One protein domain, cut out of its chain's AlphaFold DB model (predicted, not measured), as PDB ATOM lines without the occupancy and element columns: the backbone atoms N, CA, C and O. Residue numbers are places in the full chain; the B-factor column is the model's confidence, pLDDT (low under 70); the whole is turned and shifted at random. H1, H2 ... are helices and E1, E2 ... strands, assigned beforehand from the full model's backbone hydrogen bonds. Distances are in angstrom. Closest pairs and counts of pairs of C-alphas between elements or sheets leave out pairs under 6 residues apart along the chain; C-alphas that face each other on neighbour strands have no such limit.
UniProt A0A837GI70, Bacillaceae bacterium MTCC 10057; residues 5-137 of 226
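Overview. This is residues 5 to 137 of the 226 residues of a protein of Bacillaceae bacterium MTCC 10057 (UniProt A0A837GI70). A short two-stranded ribbon, E1 and E4, lies near the middle; the long helix H3 stands at one end of the domain, and the hairpin E2 and E3 reaches away at the other, where its tip, residues 88 to 93, sticks out. H4 packs on the later part of H3, H5 packs on H4 and ends near E4, and H1 and H2 make a small corner of their own. The printed part has 133 residues, with five named helices and four named strands in the order H1, H2, E1, H3, H4, E2, E3, E4, H5. There are two antiparallel two-stranded sheets, E1 - E4 and E2 - E3, and the class is mixed, helices and strands. The whole is only just compact, close to loose, with a radius of gyration of the C-alphas of 16.9 A and spans of 48 by 35 by 25 A.

Arrangement. Start with H1, residues 6 to 15, and H2, residues 17 to 21: they are close but not clearly touching, with the closest C-alphas, those of Asn 13 and Ile 20, 7.6 A apart. Next look at E1, residues 28 to 32, antiparallel to E4, residues 114 to 118, at 161 degrees; N 29 and O 117 are 2.8 A apart, within hydrogen-bond range. On H3, residues 38 to 58, residues 49 to 56 alone touch H4, residues 66 to 77; the closest C-alphas, those of Gly 56 and Leu 69, are 6.1 A apart. The two helices run the same way at a steep tilt of 69 degrees, only just short of about perpendicular. Then find the hairpin of E2, residues 84 to 89, and E3, residues 92 to 97, antiparallel at 148 degrees, with N 87 and O 94 at 2.8 A, within hydrogen-bond range. After it, residues 102 to 103 pair antiparallel with residues 115 to 116 of E4. Last comes H5, residues 127 to 134, which touches H4 at a steep tilt of 51 degrees, opposite ways; the closest C-alphas, those of Leu 74 and Ala 131, are 5.2 A apart. H3 and H5 are apart. In H1, H2, H3, H4 and H5 every O i to N i+4 pair is within hydrogen-bond range.

Along the chain. Find C-alpha 6 at (125.898, 165.525, 150.385), where H1 begins and runs 14.2 A. From C-alpha 38 at (127.839, 180.074, 123.113), H3 runs 30.3 A; H4 measures 16.2 A, E2 15.3 A and E3 16.4 A. H5 ends at C-alpha 134, (144.097, 168.870, 137.343).

Size, cuts and confidence. The two C-alphas farthest apart, those of Lys 39 and Ala 90, are 52.9 A apart. The printed part has no cut, and the link from E3 to E4, 16 residues, is long. The mean pLDDT of the printed part is 91.2, and no printed residue is under 70.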
ATOM      1  N   ASP A   5     125.792 167.600 146.131       82.81
ATOM      2  CA  ASP A   5     124.805 166.935 146.977       82.81
ATOM      3  C   ASP A   5     125.486 165.997 147.992       82.81
ATOM      4  O   ASP A   5     126.166 165.029 147.626       82.81
ATOM      5  N   GLN A   6     125.267 166.257 149.285       81.62
ATOM      6  CA  GLN A   6     125.898 165.525 150.385       81.62
ATOM      7  C   GLN A   6     125.608 164.020 150.349       81.62
ATOM      8  O   GLN A   6     126.443 163.212 150.770       81.62
ATOM      9  N   SER A   7     124.450 163.614 149.819       85.12
ATOM     10  CA  SER A   7     124.095 162.200 149.684       85.12
ATOM     11  C   SER A   7     124.963 161.497 148.635       85.12
ATOM     12  O   SER A   7     125.446 160.385 148.875       85.12
ATOM     13  N   LEU A   8     125.243 162.169 147.511       82.50
ATOM     14  CA  LEU A   8     126.151 161.681 146.473       82.50
ATOM     15  C   LEU A   8     127.593 161.671 146.978       82.50
ATOM     16  O   LEU A   8     128.301 160.686 146.767       82.50
ATOM     17  N   ILE A   9     128.000 162.720 147.703       83.88
ATOM     18  CA  ILE A   9     129.333 162.807 148.307       83.88
ATOM     19  C   ILE A   9     129.568 161.642 149.266       83.88
ATOM     20  O   ILE A   9     130.549 160.909 149.139       83.88
ATOM     21  N   THR A  10     128.633 161.430 150.186       86.69
ATOM     22  CA  THR A  10     128.722 160.364 151.185       86.69
ATOM     23  C   THR A  10     128.738 158.987 150.526       86.69
ATOM     24  O   THR A  10     129.519 158.119 150.917       86.69
ATOM     25  N   SER A  11     127.904 158.777 149.505       86.88
ATOM     26  CA  SER A  11     127.842 157.504 148.781       86.88
ATOM     27  C   SER A  11     129.148 157.207 148.044       86.88
ATOM     28  O   SER A  11     129.673 156.102 148.165       86.88
ATOM     29  N   PHE A  12     129.713 158.197 147.346       87.50
ATOM     30  CA  PHE A  12     131.008 158.068 146.675       87.50
ATOM     31  C   PHE A  12     132.120 157.722 147.670       87.50
ATOM     32  O   PHE A  12     132.829 156.735 147.483       87.50
ATOM     33  N   ASN A  13     132.219 158.482 148.765       87.06
ATOM     34  CA  ASN A  13     133.258 158.288 149.776       87.06
ATOM     35  C   ASN A  13     133.165 156.917 150.456       87.06
ATOM     36  O   ASN A  13     134.185 156.372 150.862       87.06
ATOM     37  N   ARG A  14     131.963 156.338 150.578       88.94
ATOM     38  CA  ARG A  14     131.781 154.973 151.097       88.94
ATOM     39  C   ARG A  14     132.260 153.919 150.104       88.94
ATOM     40  O   ARG A  14     133.009 153.025 150.496       88.94
ATOM     41  N   VAL A  15     131.841 154.033 148.842       90.50
ATOM     42  CA  VAL A  15     132.174 153.062 147.786       90.50
ATOM     43  C   VAL A  15     133.677 153.024 147.521       90.50
ATOM     44  O   VAL A  15     134.233 151.936 147.439       90.50
ATOM     45  N   PHE A  16     134.327 154.187 147.456       90.25
ATOM     46  CA  PHE A  16     135.763 154.315 147.175       90.25
ATOM     47  C   PHE A  16     136.600 154.571 148.436       90.25
ATOM     48  O   PHE A  16     137.678 155.159 148.382       90.25
ATOM     49  N   SER A  17     136.087 154.179 149.608       90.31
ATOM     50  CA  SER A  17     136.724 154.487 150.895       90.31
ATOM     51  C   SER A  17     138.140 153.927 151.008       90.31
ATOM     52  O   SER A  17     138.982 154.538 151.661       90.31
ATOM     53  N   LYS A  18     138.415 152.778 150.385       91.56
ATOM     54  CA  LYS A  18     139.734 152.146 150.408       91.56
ATOM     55  C   LYS A  18     140.719 152.914 149.531       91.56
ATOM     56  O   LYS A  18     141.799 153.253 149.996       91.56
ATOM     57  N   GLU A  19     140.331 153.211 148.299       91.44
ATOM     58  CA  GLU A  19     141.162 153.879 147.300       91.44
ATOM     59  C   GLU A  19     141.478 155.320 147.714       91.44
ATOM     60  O   GLU A  19     142.613 155.763 147.585       91.44
ATOM     61  N   ILE A  20     140.508 156.029 148.300       88.88
ATOM     62  CA  ILE A  20     140.717 157.383 148.838       88.88
ATOM     63  C   ILE A  20     141.682 157.365 150.036       88.88
ATOM     64  O   ILE A  20     142.454 158.302 150.219       88.88
ATOM     65  N   ARG A  21     141.648 156.312 150.867       85.81
ATOM     66  CA  ARG A  21     142.564 156.158 152.014       85.81
ATOM     67  C   ARG A  21     143.982 155.763 151.605       85.81
ATOM     68  O   ARG A  21     144.896 156.032 152.376       85.81
ATOM     69  N   LEU A  22     144.152 155.104 150.457       86.25
ATOM     70  CA  LEU A  22     145.441 154.664 149.905       86.25
ATOM     71  C   LEU A  22     146.060 155.675 148.918       86.25
ATOM     72  O   LEU A  22     146.964 155.328 148.172       86.25
ATOM     73  N   PRO A  23     145.692 156.958 149.018       81.38
ATOM     74  CA  PRO A  23     145.806 157.972 147.951       81.38
ATOM     75  C   PRO A  23     145.735 157.512 146.480       81.38
ATOM     76  O   PRO A  23     146.286 158.176 145.607       81.38
ATOM     77  N   ASP A  24     145.036 156.420 146.172       86.06
ATOM     78  CA  ASP A  24     144.979 155.848 144.818       86.06
ATOM     79  C   ASP A  24     143.853 156.459 143.970       86.06
ATOM     80  O   ASP A  24     143.836 156.336 142.742       86.06
ATOM     81  N   ALA A  25     142.879 157.109 144.614       88.25
ATOM     82  CA  ALA A  25     141.763 157.761 143.943       88.25
ATOM     83  C   ALA A  25     141.479 159.143 144.524       88.25
ATOM     84  O   ALA A  25     141.308 159.316 145.733       88.25
ATOM     85  N   HIS A  26     141.321 160.110 143.623       90.94
ATOM     86  CA  HIS A  26     140.968 161.480 143.963       90.94
ATOM     87  C   HIS A  26     139.673 161.897 143.286       90.94
ATOM     88  O   HIS A  26     139.390 161.520 142.144       90.94
ATOM     89  N   ARG A  27     138.876 162.693 143.995       90.44
ATOM     90  CA  ARG A  27     137.615 163.219 143.484       90.44
ATOM     91  C   ARG A  27     137.744 164.698 143.184       90.44
ATOM     92  O   ARG A  27     137.820 165.513 144.100       90.44
ATOM     93  N   PHE A  28     137.627 165.013 141.902       91.88
ATOM     94  CA  PHE A  28     137.567 166.379 141.417       91.88
ATOM     95  C   PHE A  28     136.137 166.781 141.059       91.88
ATOM     96  O   PHE A  28     135.389 165.999 140.465       91.88
ATOM     97  N   LEU A  29     135.774 168.014 141.390       91.25
ATOM     98  CA  LEU A  29     134.610 168.699 140.848       91.25
ATOM     99  C   LEU A  29     135.072 169.575 139.686       91.25
ATOM    100  O   LEU A  29     136.082 170.258 139.789       91.25
ATOM    101  N   SER A  30     134.346 169.538 138.571       91.44
ATOM    102  CA  SER A  30     134.602 170.382 137.402       91.44
ATOM    103  C   SER A  30     133.315 171.098 137.050       91.44
ATOM    104  O   SER A  30     132.412 170.492 136.470       91.44
ATOM    105  N   GLN A  31     133.226 172.377 137.389       90.50
ATOM    106  CA  GLN A  31     132.007 173.150 137.213       90.50
ATOM    107  C   GLN A  31     132.170 174.174 136.095       90.50
ATOM    108  O   GLN A  31     133.215 174.790 135.907       90.50
ATOM    109  N   THR A  32     131.100 174.344 135.330       90.50
ATOM    110  CA  THR A  32     130.998 175.331 134.256       90.50
ATOM    111  C   THR A  32     129.722 176.117 134.461       90.50
ATOM    112  O   THR A  32     128.686 175.526 134.789       90.50
ATOM    113  N   ASP A  33     129.759 177.410 134.181       88.94
ATOM    114  CA  ASP A  33     128.555 178.229 134.198       88.94
ATOM    115  C   ASP A  33     127.640 177.863 133.018       88.94
ATOM    116  O   ASP A  33     127.969 178.059 131.847       88.94
ATOM    117  N   LYS A  34     126.475 177.298 133.344       85.19
ATOM    118  CA  LYS A  34     125.479 176.826 132.370       85.19
ATOM    119  C   LYS A  34     124.557 177.936 131.865       85.19
ATOM    120  O   LYS A  34     123.757 177.674 130.970       85.19
ATOM    121  N   THR A  35     124.631 179.137 132.436       89.94
ATOM    122  CA  THR A  35     123.809 180.280 132.017       89.94
ATOM    123  C   THR A  35     124.401 181.019 130.815       89.94
ATOM    124  O   THR A  35     123.687 181.744 130.120       89.94
ATOM    125  N   LYS A  36     125.686 180.784 130.517       89.25
ATOM    126  CA  LYS A  36     126.414 181.433 129.425       89.25
ATOM    127  C   LYS A  36     125.893 181.031 128.052       89.25
ATOM    128  O   LYS A  36     125.630 179.865 127.749       89.25
ATOM    129  N   THR A  37     125.836 182.017 127.166       92.50
ATOM    130  CA  THR A  37     125.606 181.784 125.740       92.50
ATOM    131  C   THR A  37     126.866 181.231 125.068       92.50
ATOM    132  O   THR A  37     127.990 181.456 125.514       92.50
ATOM    133  N   ARG A  38     126.701 180.571 123.912       91.00
ATOM    134  CA  ARG A  38     127.839 180.074 123.113       91.00
ATOM    135  C   ARG A  38     128.805 181.180 122.676       91.00
ATOM    136  O   ARG A  38     129.984 180.907 122.485       91.00
ATOM    137  N   LYS A  39     128.309 182.408 122.487       93.88
ATOM    138  CA  LYS A  39     129.142 183.554 122.106       93.88
ATOM    139  C   LYS A  39     130.054 183.964 123.264       93.88
ATOM    140  O   LYS A  39     131.260 184.025 123.072       93.88
ATOM    141  N   GLN A  40     129.486 184.127 124.459       93.81
ATOM    142  CA  GLN A  40     130.242 184.448 125.677       93.81
ATOM    143  C   GLN A  40     131.282 183.367 126.002       93.81
ATOM    144  O   GLN A  40     132.439 183.679 126.250       93.81
ATOM    145  N   ALA A  41     130.902 182.088 125.914       94.31
ATOM    146  CA  ALA A  41     131.827 180.972 126.122       94.31
ATOM    147  C   ALA A  41     133.035 181.016 125.169       94.31
ATOM    148  O   ALA A  41     134.164 180.725 125.564       94.31
ATOM    149  N   ARG A  42     132.808 181.411 123.910       94.44
ATOM    150  CA  ARG A  42     133.873 181.560 122.919       94.44
ATOM    151  C   ARG A  42     134.770 182.766 123.198       94.44
ATOM    152  O   ARG A  42     135.978 182.659 123.015       94.44
ATOM    153  N   GLU A  43     134.198 183.886 123.624       95.12
ATOM    154  CA  GLU A  43     134.960 185.078 124.019       95.12
ATOM    155  C   GLU A  43     135.876 184.767 125.209       95.12
ATOM    156  O   GLU A  43     137.073 185.041 125.146       95.12
ATOM    157  N   GLU A  44     135.362 184.080 126.233       94.75
ATOM    158  CA  GLU A  44     136.168 183.602 127.364       94.75
ATOM    159  C   GLU A  44     137.275 182.640 126.939       94.75
ATOM    160  O   GLU A  44     138.377 182.686 127.479       94.75
ATOM    161  N   PHE A  45     137.000 181.763 125.972       95.12
ATOM    162  CA  PHE A  45     137.998 180.837 125.454       95.12
ATOM    163  C   PHE A  45     139.180 181.559 124.795       95.12
ATOM    164  O   PHE A  45     140.333 181.222 125.074       95.12
ATOM    165  N   GLU A  46     138.912 182.550 123.942       95.12
ATOM    166  CA  GLU A  46     139.976 183.330 123.299       95.12
ATOM    167  C   GLU A  46     140.723 184.205 124.314       95.12
ATOM    168  O   GLU A  46     141.952 184.272 124.265       95.12
ATOM    169  N   GLN A  47     140.008 184.802 125.275       95.12
ATOM    170  CA  GLN A  47     140.619 185.602 126.334       95.12
ATOM    171  C   GLN A  47     141.544 184.756 127.219       95.12
ATOM    172  O   GLN A  47     142.717 185.082 127.361       95.12
ATOM    173  N   ALA A  48     141.071 183.612 127.723       94.38
ATOM    174  CA  ALA A  48     141.872 182.717 128.558       94.38
ATOM    175  C   ALA A  48     143.129 182.215 127.832       94.38
ATOM    176  O   ALA A  48     144.198 182.065 128.424       94.38
ATOM    177  N   LYS A  49     143.021 181.972 126.520       94.62
ATOM    178  CA  LYS A  49     144.161 181.607 125.679       94.62
ATOM    179  C   LYS A  49     145.181 182.743 125.584       94.62
ATOM    180  O   LYS A  49     146.378 182.472 125.678       94.62
ATOM    181  N   PHE A  50     144.724 183.975 125.371       94.25
ATOM    182  CA  PHE A  50     145.591 185.151 125.338       94.25
ATOM    183  C   PHE A  50     146.292 185.353 126.685       94.25
ATOM    184  O   PHE A  50     147.520 185.413 126.719       94.25
ATOM    185  N   ASP A  51     145.533 185.342 127.781       94.44
ATOM    186  CA  ASP A  51     146.040 185.535 129.142       94.44
ATOM    187  C   ASP A  51     147.097 184.487 129.508       94.44
ATOM    188  O   ASP A  51     148.131 184.808 130.089       94.44
ATOM    189  N   LEU A  52     146.883 183.226 129.117       94.94
ATOM    190  CA  LEU A  52     147.832 182.145 129.380       94.94
ATOM    191  C   LEU A  52     149.148 182.307 128.598       94.94
ATOM    192  O   LEU A  52     150.222 181.997 129.118       94.94
ATOM    193  N   ILE A  53     149.080 182.783 127.351       94.38
ATOM    194  CA  ILE A  53     150.268 183.056 126.525       94.38
ATOM    195  C   ILE A  53     151.032 184.267 127.068       94.38
ATOM    196  O   ILE A  53     152.259 184.220 127.180       94.38
ATOM    197  N   ASP A  54     150.323 185.339 127.412       94.44
ATOM    198  CA  ASP A  54     150.902 186.551 127.987       94.44
ATOM    199  C   ASP A  54     151.557 186.260 129.349       94.44
ATOM    200  O   ASP A  54     152.725 186.599 129.553       94.44
ATOM    201  N   TRP A  55     150.888 185.500 130.223       94.94
ATOM    202  CA  TRP A  55     151.470 184.988 131.467       94.94
ATOM    203  C   TRP A  55     152.759 184.192 131.213       94.94
ATOM    204  O   TRP A  55     153.791 184.460 131.833       94.94
ATOM    205  N   GLY A  56     152.730 183.262 130.252       93.88
ATOM    206  CA  GLY A  56     153.897 182.462 129.883       93.88
ATOM    207  C   GLY A  56     155.068 183.310 129.385       93.88
ATOM    208  O   GLY A  56     156.220 183.049 129.733       93.88
ATOM    209  N   THR A  57     154.767 184.363 128.624       93.44
ATOM    210  CA  THR A  57     155.755 185.305 128.087       93.44
ATOM    211  C   THR A  57     156.389 186.136 129.202       93.44
ATOM    212  O   THR A  57     157.612 186.250 129.250       93.44
ATOM    213  N   ARG A  58     155.590 186.647 130.151       94.06
ATOM    214  CA  ARG A  58     156.081 187.412 131.316       94.06
ATOM    215  C   ARG A  58     156.990 186.592 132.230       94.06
ATOM    216  O   ARG A  58     157.927 187.136 132.803       94.06
ATOM    217  N   ARG A  59     156.725 185.289 132.362       92.50
ATOM    218  CA  ARG A  59     157.557 184.348 133.132       92.50
ATOM    219  C   ARG A  59     158.784 183.835 132.368       92.50
ATOM    220  O   ARG A  59     159.615 183.154 132.958       92.50
ATOM    221  N   GLY A  60     158.915 184.149 131.077       91.31
ATOM    222  CA  GLY A  60     160.045 183.721 130.249       91.31
ATOM    223  C   GLY A  60     159.969 182.267 129.764       91.31
ATOM    224  O   GLY A  60     160.985 181.691 129.375       91.31
ATOM    225  N   TYR A  61     158.786 181.644 129.758       91.06
ATOM    226  CA  TYR A  61     158.625 180.279 129.257       91.06
ATOM    227  C   TYR A  61     158.635 180.245 127.720       91.06
ATOM    228  O   TYR A  61     157.703 180.694 127.060       91.06
ATOM    229  N   GLY A  62     159.654 179.620 127.123       81.06
ATOM    230  CA  GLY A  62     159.836 179.540 125.663       81.06
ATOM    231  C   GLY A  62     158.888 178.596 124.899       81.06
ATOM    232  O   GLY A  62     159.204 178.187 123.784       81.06
ATOM    233  N   THR A  63     157.752 178.187 125.473       87.44
ATOM    234  CA  THR A  63     156.821 177.227 124.852       87.44
ATOM    235  C   THR A  63     155.541 177.898 124.370       87.44
ATOM    236  O   THR A  63     154.887 178.618 125.112       87.44
ATOM    237  N   ARG A  64     155.113 177.573 123.145       84.06
ATOM    238  CA  ARG A  64     153.807 177.992 122.598       84.06
ATOM    239  C   ARG A  64     152.674 176.998 122.878       84.06
ATOM    240  O   ARG A  64     151.526 177.248 122.524       84.06
ATOM    241  N   SER A  65     152.981 175.848 123.482       93.44
ATOM    242  CA  SER A  65     151.966 174.852 123.838       93.44
ATOM    243  C   SER A  65     151.133 175.335 125.024       93.44
ATOM    244  O   SER A  65     151.633 175.373 126.148       93.44
ATOM    245  N   LEU A  66     149.850 175.624 124.781       93.31
ATOM    246  CA  LEU A  66     148.887 176.024 125.816       93.31
ATOM    247  C   LEU A  66     148.817 175.008 126.953       93.31
ATOM    248  O   LEU A  66     148.801 175.378 128.119       93.31
ATOM    249  N   ARG A  67     148.839 173.713 126.628       94.31
ATOM    250  CA  ARG A  67     148.808 172.652 127.638       94.31
ATOM    251  C   ARG A  67     150.055 172.682 128.525       94.31
ATOM    252  O   ARG A  67     149.946 172.507 129.731       94.31
ATOM    253  N   LYS A  68     151.234 172.937 127.949       95.00
ATOM    254  CA  LYS A  68     152.472 173.052 128.732       95.00
ATOM    255  C   LYS A  68     152.473 174.314 129.600       95.00
ATOM    256  O   LYS A  68     152.877 174.233 130.752       95.00
ATOM    257  N   LEU A  69     151.984 175.440 129.077       96.25
ATOM    258  CA  LEU A  69     151.831 176.678 129.849       96.25
ATOM    259  C   LEU A  69     150.849 176.504 131.012       96.25
ATOM    260  O   LEU A  69     151.188 176.842 132.137       96.25
ATOM    261  N   ALA A  70     149.688 175.891 130.768       95.88
ATOM    262  CA  ALA A  70     148.702 175.588 131.805       95.88
ATOM    263  C   ALA A  70     149.281 174.701 132.914       95.88
ATOM    264  O   ALA A  70     149.051 174.958 134.089       95.88
ATOM    265  N   TYR A  71     150.057 173.677 132.551       96.56
ATOM    266  CA  TYR A  71     150.730 172.816 133.524       96.56
ATOM    267  C   TYR A  71     151.710 173.599 134.410       96.56
ATOM    268  O   TYR A  71     151.724 173.410 135.625       96.56
ATOM    269  N   LEU A  72     152.508 174.491 133.817       95.88
ATOM    270  CA  LEU A  72     153.459 175.328 134.554       95.88
ATOM    271  C   LEU A  72     152.737 176.320 135.471       95.88
ATOM    272  O   LEU A  72     153.099 176.438 136.635       95.88
ATOM    273  N   GLN A  73     151.674 176.962 134.978       95.56
ATOM    274  CA  GLN A  73     150.863 177.890 135.767       95.56
ATOM    275  C   GLN A  73     150.227 177.198 136.971       95.56
ATOM    276  O   GLN A  73     150.272 177.722 138.080       95.56
ATOM    277  N   LEU A  74     149.676 175.999 136.763       95.94
ATOM    278  CA  LEU A  74     149.133 175.187 137.847       95.94
ATOM    279  C   LEU A  74     150.220 174.794 138.847       95.94
ATOM    280  O   LEU A  74     149.995 174.894 140.048       95.94
ATOM    281  N   THR A  75     151.398 174.396 138.366       95.88
ATOM    282  CA  THR A  75     152.525 174.031 139.235       95.88
ATOM    283  C   THR A  75     152.905 175.191 140.157       95.88
ATOM    284  O   THR A  75     152.964 174.977 141.360       95.88
ATOM    285  N   GLU A  76     153.070 176.408 139.618       95.06
ATOM    286  CA  GLU A  76     153.330 177.615 140.425       95.06
ATOM    287  C   GLU A  76     152.176 177.902 141.402       95.06
ATOM    288  O   GLU A  76     152.406 178.262 142.553       95.06
ATOM    289  N   SER A  77     150.920 177.717 140.980       94.06
ATOM    290  CA  SER A  77     149.768 177.969 141.855       94.06
ATOM    291  C   SER A  77     149.709 177.017 143.057       94.06
ATOM    292  O   SER A  77     149.412 177.454 144.168       94.06
ATOM    293  N   PHE A  78     150.060 175.739 142.873       94.81
ATOM    294  CA  PHE A  78     150.024 174.723 143.932       94.81
ATOM    295  C   PHE A  78     151.208 174.779 144.897       94.81
ATOM    296  O   PHE A  78     151.221 174.034 145.870       94.81
ATOM    297  N   GLU A  79     152.176 175.672 144.689       92.88
ATOM    298  CA  GLU A  79     153.177 175.979 145.722       92.88
ATOM    299  C   GLU A  79     152.552 176.701 146.923       92.88
ATOM    300  O   GLU A  79     153.067 176.624 148.035       92.88
ATOM    301  N   THR A  80     151.432 177.398 146.711       92.06
ATOM    302  CA  THR A  80     150.746 178.181 147.753       92.06
ATOM    303  C   THR A  80     149.319 177.713 148.006       92.06
ATOM    304  O   THR A  80     148.807 177.846 149.115       92.06
ATOM    305  N   HIS A  81     148.667 177.162 146.986       93.00
ATOM    306  CA  HIS A  81     147.284 176.736 147.061       93.00
ATOM    307  C   HIS A  81     147.157 175.283 147.532       93.00
ATOM    308  O   HIS A  81     147.771 174.378 146.969       93.00
ATOM    309  N   THR A  82     146.284 175.052 148.513       92.25
ATOM    310  CA  THR A  82     145.925 173.727 149.035       92.25
ATOM    311  C   THR A  82     144.406 173.602 149.133       92.25
ATOM    312  O   THR A  82     143.738 174.554 149.527       92.25
ATOM    313  N   PHE A  83     143.854 172.434 148.792       92.44
ATOM    314  CA  PHE A  83     142.401 172.175 148.840       92.44
ATOM    315  C   PHE A  83     141.896 171.739 150.227       92.44
ATOM    316  O   PHE A  83     140.690 171.632 150.464       92.44
ATOM    317  N   HIS A  84     142.818 171.481 151.159       91.56
ATOM    318  CA  HIS A  84     142.523 171.052 152.522       91.56
ATOM    319  C   HIS A  84     143.328 171.889 153.508       91.56
ATOM    320  O   HIS A  84     144.511 172.143 153.296       91.56
ATOM    321  N   LYS A  85     142.681 172.289 154.601       90.81
ATOM    322  CA  LYS A  85     143.285 173.024 155.714       90.81
ATOM    323  C   LYS A  85     143.505 172.083 156.895       90.81
ATOM    324  O   LYS A  85     142.684 171.205 157.162       90.81
ATOM    325  N   GLU A  86     144.599 172.278 157.621       89.94
ATOM    326  CA  GLU A  86     144.838 171.572 158.879       89.94
ATOM    327  C   GLU A  86     144.035 172.219 160.007       89.94
ATOM    328  O   GLU A  86     144.134 173.421 160.257       89.94
ATOM    329  N   VAL A  87     143.231 171.410 160.695       89.25
ATOM    330  CA  VAL A  87     142.415 171.829 161.832       89.25
ATOM    331  C   VAL A  87     142.859 171.054 163.065       89.25
ATOM    332  O   VAL A  87     142.701 169.833 163.163       89.25
ATOM    333  N   THR A  88     143.407 171.780 164.036       87.50
ATOM    334  CA  THR A  88     143.806 171.224 165.332       87.50
ATOM    335  C   THR A  88     142.614 171.244 166.280       87.50
ATOM    336  O   THR A  88     142.087 172.300 166.618       87.50
ATOM    337  N   THR A  89     142.178 170.065 166.713       88.06
ATOM    338  CA  THR A  89     141.117 169.881 167.716       88.06
ATOM    339  C   THR A  89     141.720 169.292 168.993       88.06
ATOM    340  O   THR A  89     142.833 168.770 168.974       88.06
ATOM    341  N   ALA A  90     140.980 169.307 170.105       83.12
ATOM    342  CA  ALA A  90     141.396 168.698 171.376       83.12
ATOM    343  C   ALA A  90     141.826 167.215 171.263       83.12
ATOM    344  O   ALA A  90     142.571 166.727 172.105       83.12
ATOM    345  N   PHE A  91     141.372 166.511 170.220       79.12
ATOM    346  CA  PHE A  91     141.648 165.095 169.966       79.12
ATOM    347  C   PHE A  91     142.737 164.845 168.904       79.12
ATOM    348  O   PHE A  91     142.997 163.691 168.572       79.12
ATOM    349  N   GLY A  92     143.361 165.898 168.361       84.88
ATOM    350  CA  GLY A  92     144.418 165.807 167.349       84.88
ATOM    351  C   GLY A  92     144.213 166.728 166.142       84.88
ATOM    352  O   GLY A  92     143.232 167.471 166.053       84.88
ATOM    353  N   THR A  93     145.156 166.664 165.203       86.19
ATOM    354  CA  THR A  93     145.126 167.416 163.939       86.19
ATOM    355  C   THR A  93     144.504 166.564 162.840       86.19
ATOM    356  O   THR A  93     144.878 165.405 162.659       86.19
ATOM    357  N   HIS A  94     143.553 167.130 162.101       86.31
ATOM    358  CA  HIS A  94     142.962 166.490 160.930       86.31
ATOM    359  C   HIS A  94     142.819 167.488 159.779       86.31
ATOM    360  O   HIS A  94     142.836 168.699 159.988       86.31
ATOM    361  N   LEU A  95     142.704 166.966 158.560       86.81
ATOM    362  CA  LEU A  95     142.539 167.769 157.353       86.81
ATOM    363  C   LEU A  95     141.054 167.936 157.039       86.81
ATOM    364  O   LEU A  95     140.323 166.950 156.917       86.81
ATOM    365  N   GLU A  96     140.627 169.183 156.886       88.06
ATOM    366  CA  GLU A  96     139.272 169.551 156.490       88.06
ATOM    367  C   GLU A  96     139.299 170.151 155.082       88.06
ATOM    368  O   GLU A  96     140.225 170.878 154.725       88.06
ATOM    369  N   TYR A  97     138.290 169.842 154.271       89.38
ATOM    370  CA  TYR A  97     138.102 170.463 152.959       89.38
ATOM    371  C   TYR A  97     137.973 171.991 153.099       89.38
ATOM    372  O   TYR A  97     137.260 172.477 153.978       89.38
ATOM    373  N   ALA A  98     138.699 172.737 152.263       88.88
ATOM    374  CA  ALA A  98     138.841 174.188 152.388       88.88
ATOM    375  C   ALA A  98     137.855 175.007 151.530       88.88
ATOM    376  O   ALA A  98     137.812 176.223 151.702       88.88
ATOM    377  N   ASP A  99     137.070 174.363 150.659       90.00
ATOM    378  CA  ASP A  99     136.070 174.995 149.778       90.00
ATOM    379  C   ASP A  99     136.603 176.197 148.985       90.00
ATOM    380  O   ASP A  99     136.076 177.309 149.022       90.00
ATOM    381  N   ASN A 100     137.722 175.973 148.298       92.62
ATOM    382  CA  ASN A 100     138.479 176.998 147.592       92.62
ATOM    383  C   ASN A 100     138.785 176.571 146.143       92.62
ATOM    384  O   ASN A 100     139.944 176.351 145.788       92.62
ATOM    385  N   PRO A 101     137.769 176.496 145.267       93.88
ATOM    386  CA  PRO A 101     137.959 176.057 143.892       93.88
ATOM    387  C   PRO A 101     138.895 176.994 143.124       93.88
ATOM    388  O   PRO A 101     138.864 178.217 143.278       93.88
ATOM    389  N   ILE A 102     139.680 176.426 142.211       94.88
ATOM    390  CA  ILE A 102     140.573 177.186 141.332       94.88
ATOM    391  C   ILE A 102     140.001 177.307 139.922       94.88
ATOM    392  O   ILE A 102     139.250 176.452 139.449       94.88
ATOM    393  N   SER A 103     140.400 178.352 139.199       93.81
ATOM    394  CA  SER A 103     140.092 178.465 137.772       93.81
ATOM    395  C   SER A 103     141.015 177.559 136.959       93.81
ATOM    396  O   SER A 103     142.238 177.620 137.090       93.81
ATOM    397  N   HIS A 104     140.445 176.719 136.099       94.31
ATOM    398  CA  HIS A 104     141.235 175.878 135.211       94.31
ATOM    399  C   HIS A 104     141.823 176.724 134.062       94.31
ATOM    400  O   HIS A 104     141.050 177.315 133.303       94.31
ATOM    401  N   PRO A 105     143.153 176.716 133.830       93.69
ATOM    402  CA  PRO A 105     143.783 177.587 132.828       93.69
ATOM    403  C   PRO A 105     143.318 177.357 131.389       93.69
ATOM    404  O   PRO A 105     143.362 178.250 130.549       93.69
ATOM    405  N   LEU A 106     142.914 176.123 131.075       93.38
ATOM    406  CA  LEU A 106     142.373 175.784 129.761       93.38
ATOM    407  C   LEU A 106     140.850 175.898 129.776       93.38
ATOM    408  O   LEU A 106     140.164 175.014 130.300       93.38
ATOM    409  N   ALA A 107     140.351 176.954 129.145       93.06
ATOM    410  CA  ALA A 107     138.950 177.102 128.786       93.06
ATOM    411  C   ALA A 107     138.556 176.158 127.634       93.06
ATOM    412  O   ALA A 107     139.396 175.604 126.917       93.06
ATOM    413  N   THR A 108     137.251 175.996 127.432       91.88
ATOM    414  CA  THR A 108     136.669 175.222 126.323       91.88
ATOM    415  C   THR A 108     135.848 176.125 125.416       91.88
ATOM    416  O   THR A 108     135.180 177.036 125.888       91.88
ATOM    417  N   ILE A 109     135.865 175.868 124.107       90.81
ATOM    418  CA  ILE A 109     135.179 176.727 123.130       90.81
ATOM    419  C   ILE A 109     133.653 176.758 123.319       90.81
ATOM    420  O   ILE A 109     133.004 177.745 122.984       90.81
ATOM    421  N   ASP A 110     133.072 175.675 123.836       89.12
ATOM    422  CA  ASP A 110     131.631 175.496 123.996       89.12
ATOM    423  C   ASP A 110     131.104 175.917 125.373       89.12
ATOM    424  O   ASP A 110     129.903 176.165 125.490       89.12
ATOM    425  N   ARG A 111     131.964 176.001 126.402       89.19
ATOM    426  CA  ARG A 111     131.544 176.266 127.798       89.19
ATOM    427  C   ARG A 111     132.340 177.358 128.506       89.19
ATOM    428  O   ARG A 111     131.978 177.726 129.617       89.19
ATOM    429  N   GLY A 112     133.390 177.878 127.874       92.06
ATOM    430  CA  GLY A 112     134.243 178.918 128.434       92.06
ATOM    431  C   GLY A 112     135.122 178.394 129.562       92.06
ATOM    432  O   GLY A 112     135.647 177.271 129.489       92.06
ATOM    433  N   LEU A 113     135.301 179.234 130.584       92.81
ATOM    434  CA  LEU A 113     136.064 178.915 131.788       92.81
ATOM    435  C   LEU A 113     135.342 177.882 132.661       92.81
ATOM    436  O   LEU A 113     134.112 177.835 132.734       92.81
ATOM    437  N   ARG A 114     136.138 177.070 133.357       93.12
ATOM    438  CA  ARG A 114     135.655 176.089 134.331       93.12
ATOM    439  C   ARG A 114     136.407 176.233 135.643       93.12
ATOM    440  O   ARG A 114     137.608 176.503 135.624       93.12
ATOM    441  N   SER A 115     135.718 176.015 136.753       94.12
ATOM    442  CA  SER A 115     136.347 175.865 138.061       94.12
ATOM    443  C   SER A 115     136.613 174.392 138.345       94.12
ATOM    444  O   SER A 115     135.858 173.511 137.917       94.12
ATOM    445  N   VAL A 116     137.720 174.127 139.032       94.12
ATOM    446  CA  VAL A 116     138.093 172.796 139.495       94.12
ATOM    447  C   VAL A 116     138.331 172.836 140.991       94.12
ATOM    448  O   VAL A 116     139.053 173.700 141.481       94.12
ATOM    449  N   ASP A 117     137.747 171.868 141.682       93.69
ATOM    450  CA  ASP A 117     137.947 171.650 143.110       93.69
ATOM    451  C   ASP A 117     138.311 170.191 143.388       93.69
ATOM    452  O   ASP A 117     137.969 169.309 142.593       93.69
ATOM    453  N   CYS A 118     138.976 169.918 144.507       92.06
ATOM    454  CA  CYS A 118     139.301 168.573 144.958       92.06
ATOM    455  C   CYS A 118     138.733 168.305 146.354       92.06
ATOM    456  O   CYS A 118     139.163 168.876 147.349       92.06
ATOM    457  N   LEU A 119     137.810 167.346 146.447       89.50
ATOM    458  CA  LEU A 119     137.176 166.987 147.720       89.50
ATOM    459  C   LEU A 119     138.014 166.005 148.550       89.50
ATOM    460  O   LEU A 119     137.806 165.851 149.753       89.50
ATOM    461  N   THR A 120     138.944 165.303 147.907       89.50
ATOM    462  CA  THR A 120     139.838 164.326 148.542       89.50
ATOM    463  C   THR A 120     141.184 164.947 148.860       89.50
ATOM    464  O   THR A 120     141.688 165.739 148.070       89.50
ATOM    465  N   ASN A 121     141.790 164.523 149.965       89.06
ATOM    466  CA  ASN A 121     143.097 165.005 150.386       89.06
ATOM    467  C   ASN A 121     144.179 164.755 149.314       89.06
ATOM    468  O   ASN A 121     144.315 163.632 148.824       89.06
ATOM    469  N   LEU A 122     144.947 165.800 148.990       89.69
ATOM    470  CA  LEU A 122     146.090 165.764 148.072       89.69
ATOM    471  C   LEU A 122     147.422 166.112 148.755       89.69
ATOM    472  O   LEU A 122     148.436 166.176 148.071       89.69
ATOM    473  N   SER A 123     147.458 166.313 150.077       86.44
ATOM    474  CA  SER A 123     148.655 166.782 150.795       86.44
ATOM    475  C   SER A 123     149.864 165.844 150.691       86.44
ATOM    476  O   SER A 123     150.982 166.262 150.962       86.44
ATOM    477  N   SER A 124     149.665 164.581 150.306       88.44
ATOM    478  CA  SER A 124     150.752 163.626 150.058       88.44
ATOM    479  C   SER A 124     151.392 163.757 148.671       88.44
ATOM    480  O   SER A 124     152.346 163.039 148.380       88.44
ATOM    481  N   LEU A 125     150.840 164.591 147.786       91.19
ATOM    482  CA  LEU A 125     151.304 164.752 146.414       91.19
ATOM    483  C   LEU A 125     152.084 166.051 146.237       91.19
ATOM    484  O   LEU A 125     151.674 167.118 146.683       91.19
ATOM    485  N   GLU A 126     153.170 165.962 145.478       93.56
ATOM    486  CA  GLU A 126     153.944 167.124 145.048       93.56
ATOM    487  C   GLU A 126     153.108 168.061 144.151       93.56
ATOM    488  O   GLU A 126     152.324 167.572 143.323       93.56
ATOM    489  N   PRO A 127     153.334 169.390 144.183       94.44
ATOM    490  CA  PRO A 127     152.600 170.365 143.362       94.44
ATOM    491  C   PRO A 127     152.554 170.018 141.866       94.44
ATOM    492  O   PRO A 127     151.532 170.171 141.196       94.44
ATOM    493  N   LYS A 128     153.652 169.463 141.337       95.81
ATOM    494  CA  LYS A 128     153.755 168.979 139.949       95.81
ATOM    495  C   LYS A 128     152.792 167.825 139.657       95.81
ATOM    496  O   LYS A 128     152.165 167.792 138.597       95.81
ATOM    497  N   ALA A 129     152.662 166.881 140.590       94.12
ATOM    498  CA  ALA A 129     151.741 165.760 140.459       94.12
ATOM    499  C   ALA A 129     150.288 166.257 140.501       94.12
ATOM    500  O   ALA A 129     149.495 165.892 139.631       94.12
ATOM    501  N   VAL A 130     149.964 167.175 141.415       94.62
ATOM    502  CA  VAL A 130     148.636 167.806 141.497       94.62
ATOM    503  C   VAL A 130     148.284 168.553 140.203       94.62
ATOM    504  O   VAL A 130     147.213 168.334 139.631       94.62
ATOM    505  N   ALA A 131     149.214 169.345 139.659       95.69
ATOM    506  CA  ALA A 131     149.041 170.020 138.371       95.69
ATOM    507  C   ALA A 131     148.772 169.032 137.221       95.69
ATOM    508  O   ALA A 131     147.931 169.288 136.352       95.69
ATOM    509  N   SER A 132     149.452 167.880 137.226       95.19
ATOM    510  CA  SER A 132     149.261 166.820 136.228       95.19
ATOM    511  C   SER A 132     147.891 166.136 136.321       95.19
ATOM    512  O   SER A 132     147.337 165.734 135.296       95.19
ATOM    513  N   LEU A 133     147.306 166.035 137.516       93.75
ATOM    514  CA  LEU A 133     145.946 165.530 137.691       93.75
ATOM    515  C   LEU A 133     144.939 166.560 137.176       93.75
ATOM    516  O   LEU A 133     144.102 166.248 136.328       93.75
ATOM    517  N   ILE A 134     145.075 167.812 137.614       94.38
ATOM    518  CA  ILE A 134     144.097 168.870 137.343       94.38
ATOM    519  C   ILE A 134     144.021 169.231 135.863       94.38
ATOM    520  O   ILE A 134     142.921 169.421 135.347       94.38
ATOM    521  N   ILE A 135     145.137 169.209 135.130       94.62
ATOM    522  CA  ILE A 135     145.116 169.469 133.681       94.62
ATOM    523  C   ILE A 135     144.302 168.438 132.877       94.62
ATOM    524  O   ILE A 135     143.925 168.684 131.724       94.62
ATOM    525  N   ASN A 136     144.063 167.260 133.459       91.56
ATOM    526  CA  ASN A 136     143.266 166.192 132.867       91.56
ATOM    527  C   ASN A 136     141.802 166.228 133.309       91.56
ATOM    528  O   ASN A 136     140.966 165.596 132.657       91.56
ATOM    529  N   VAL A 137     141.468 166.988 134.355       92.00
ATOM    530  CA  VAL A 137     140.103 167.095 134.870       92.00
ATOM    531  C   VAL A 137     139.200 167.732 133.817       92.00
ATOM    532  O   VAL A 137     139.400 168.863 133.372       92.00
TER     533      VAL A 137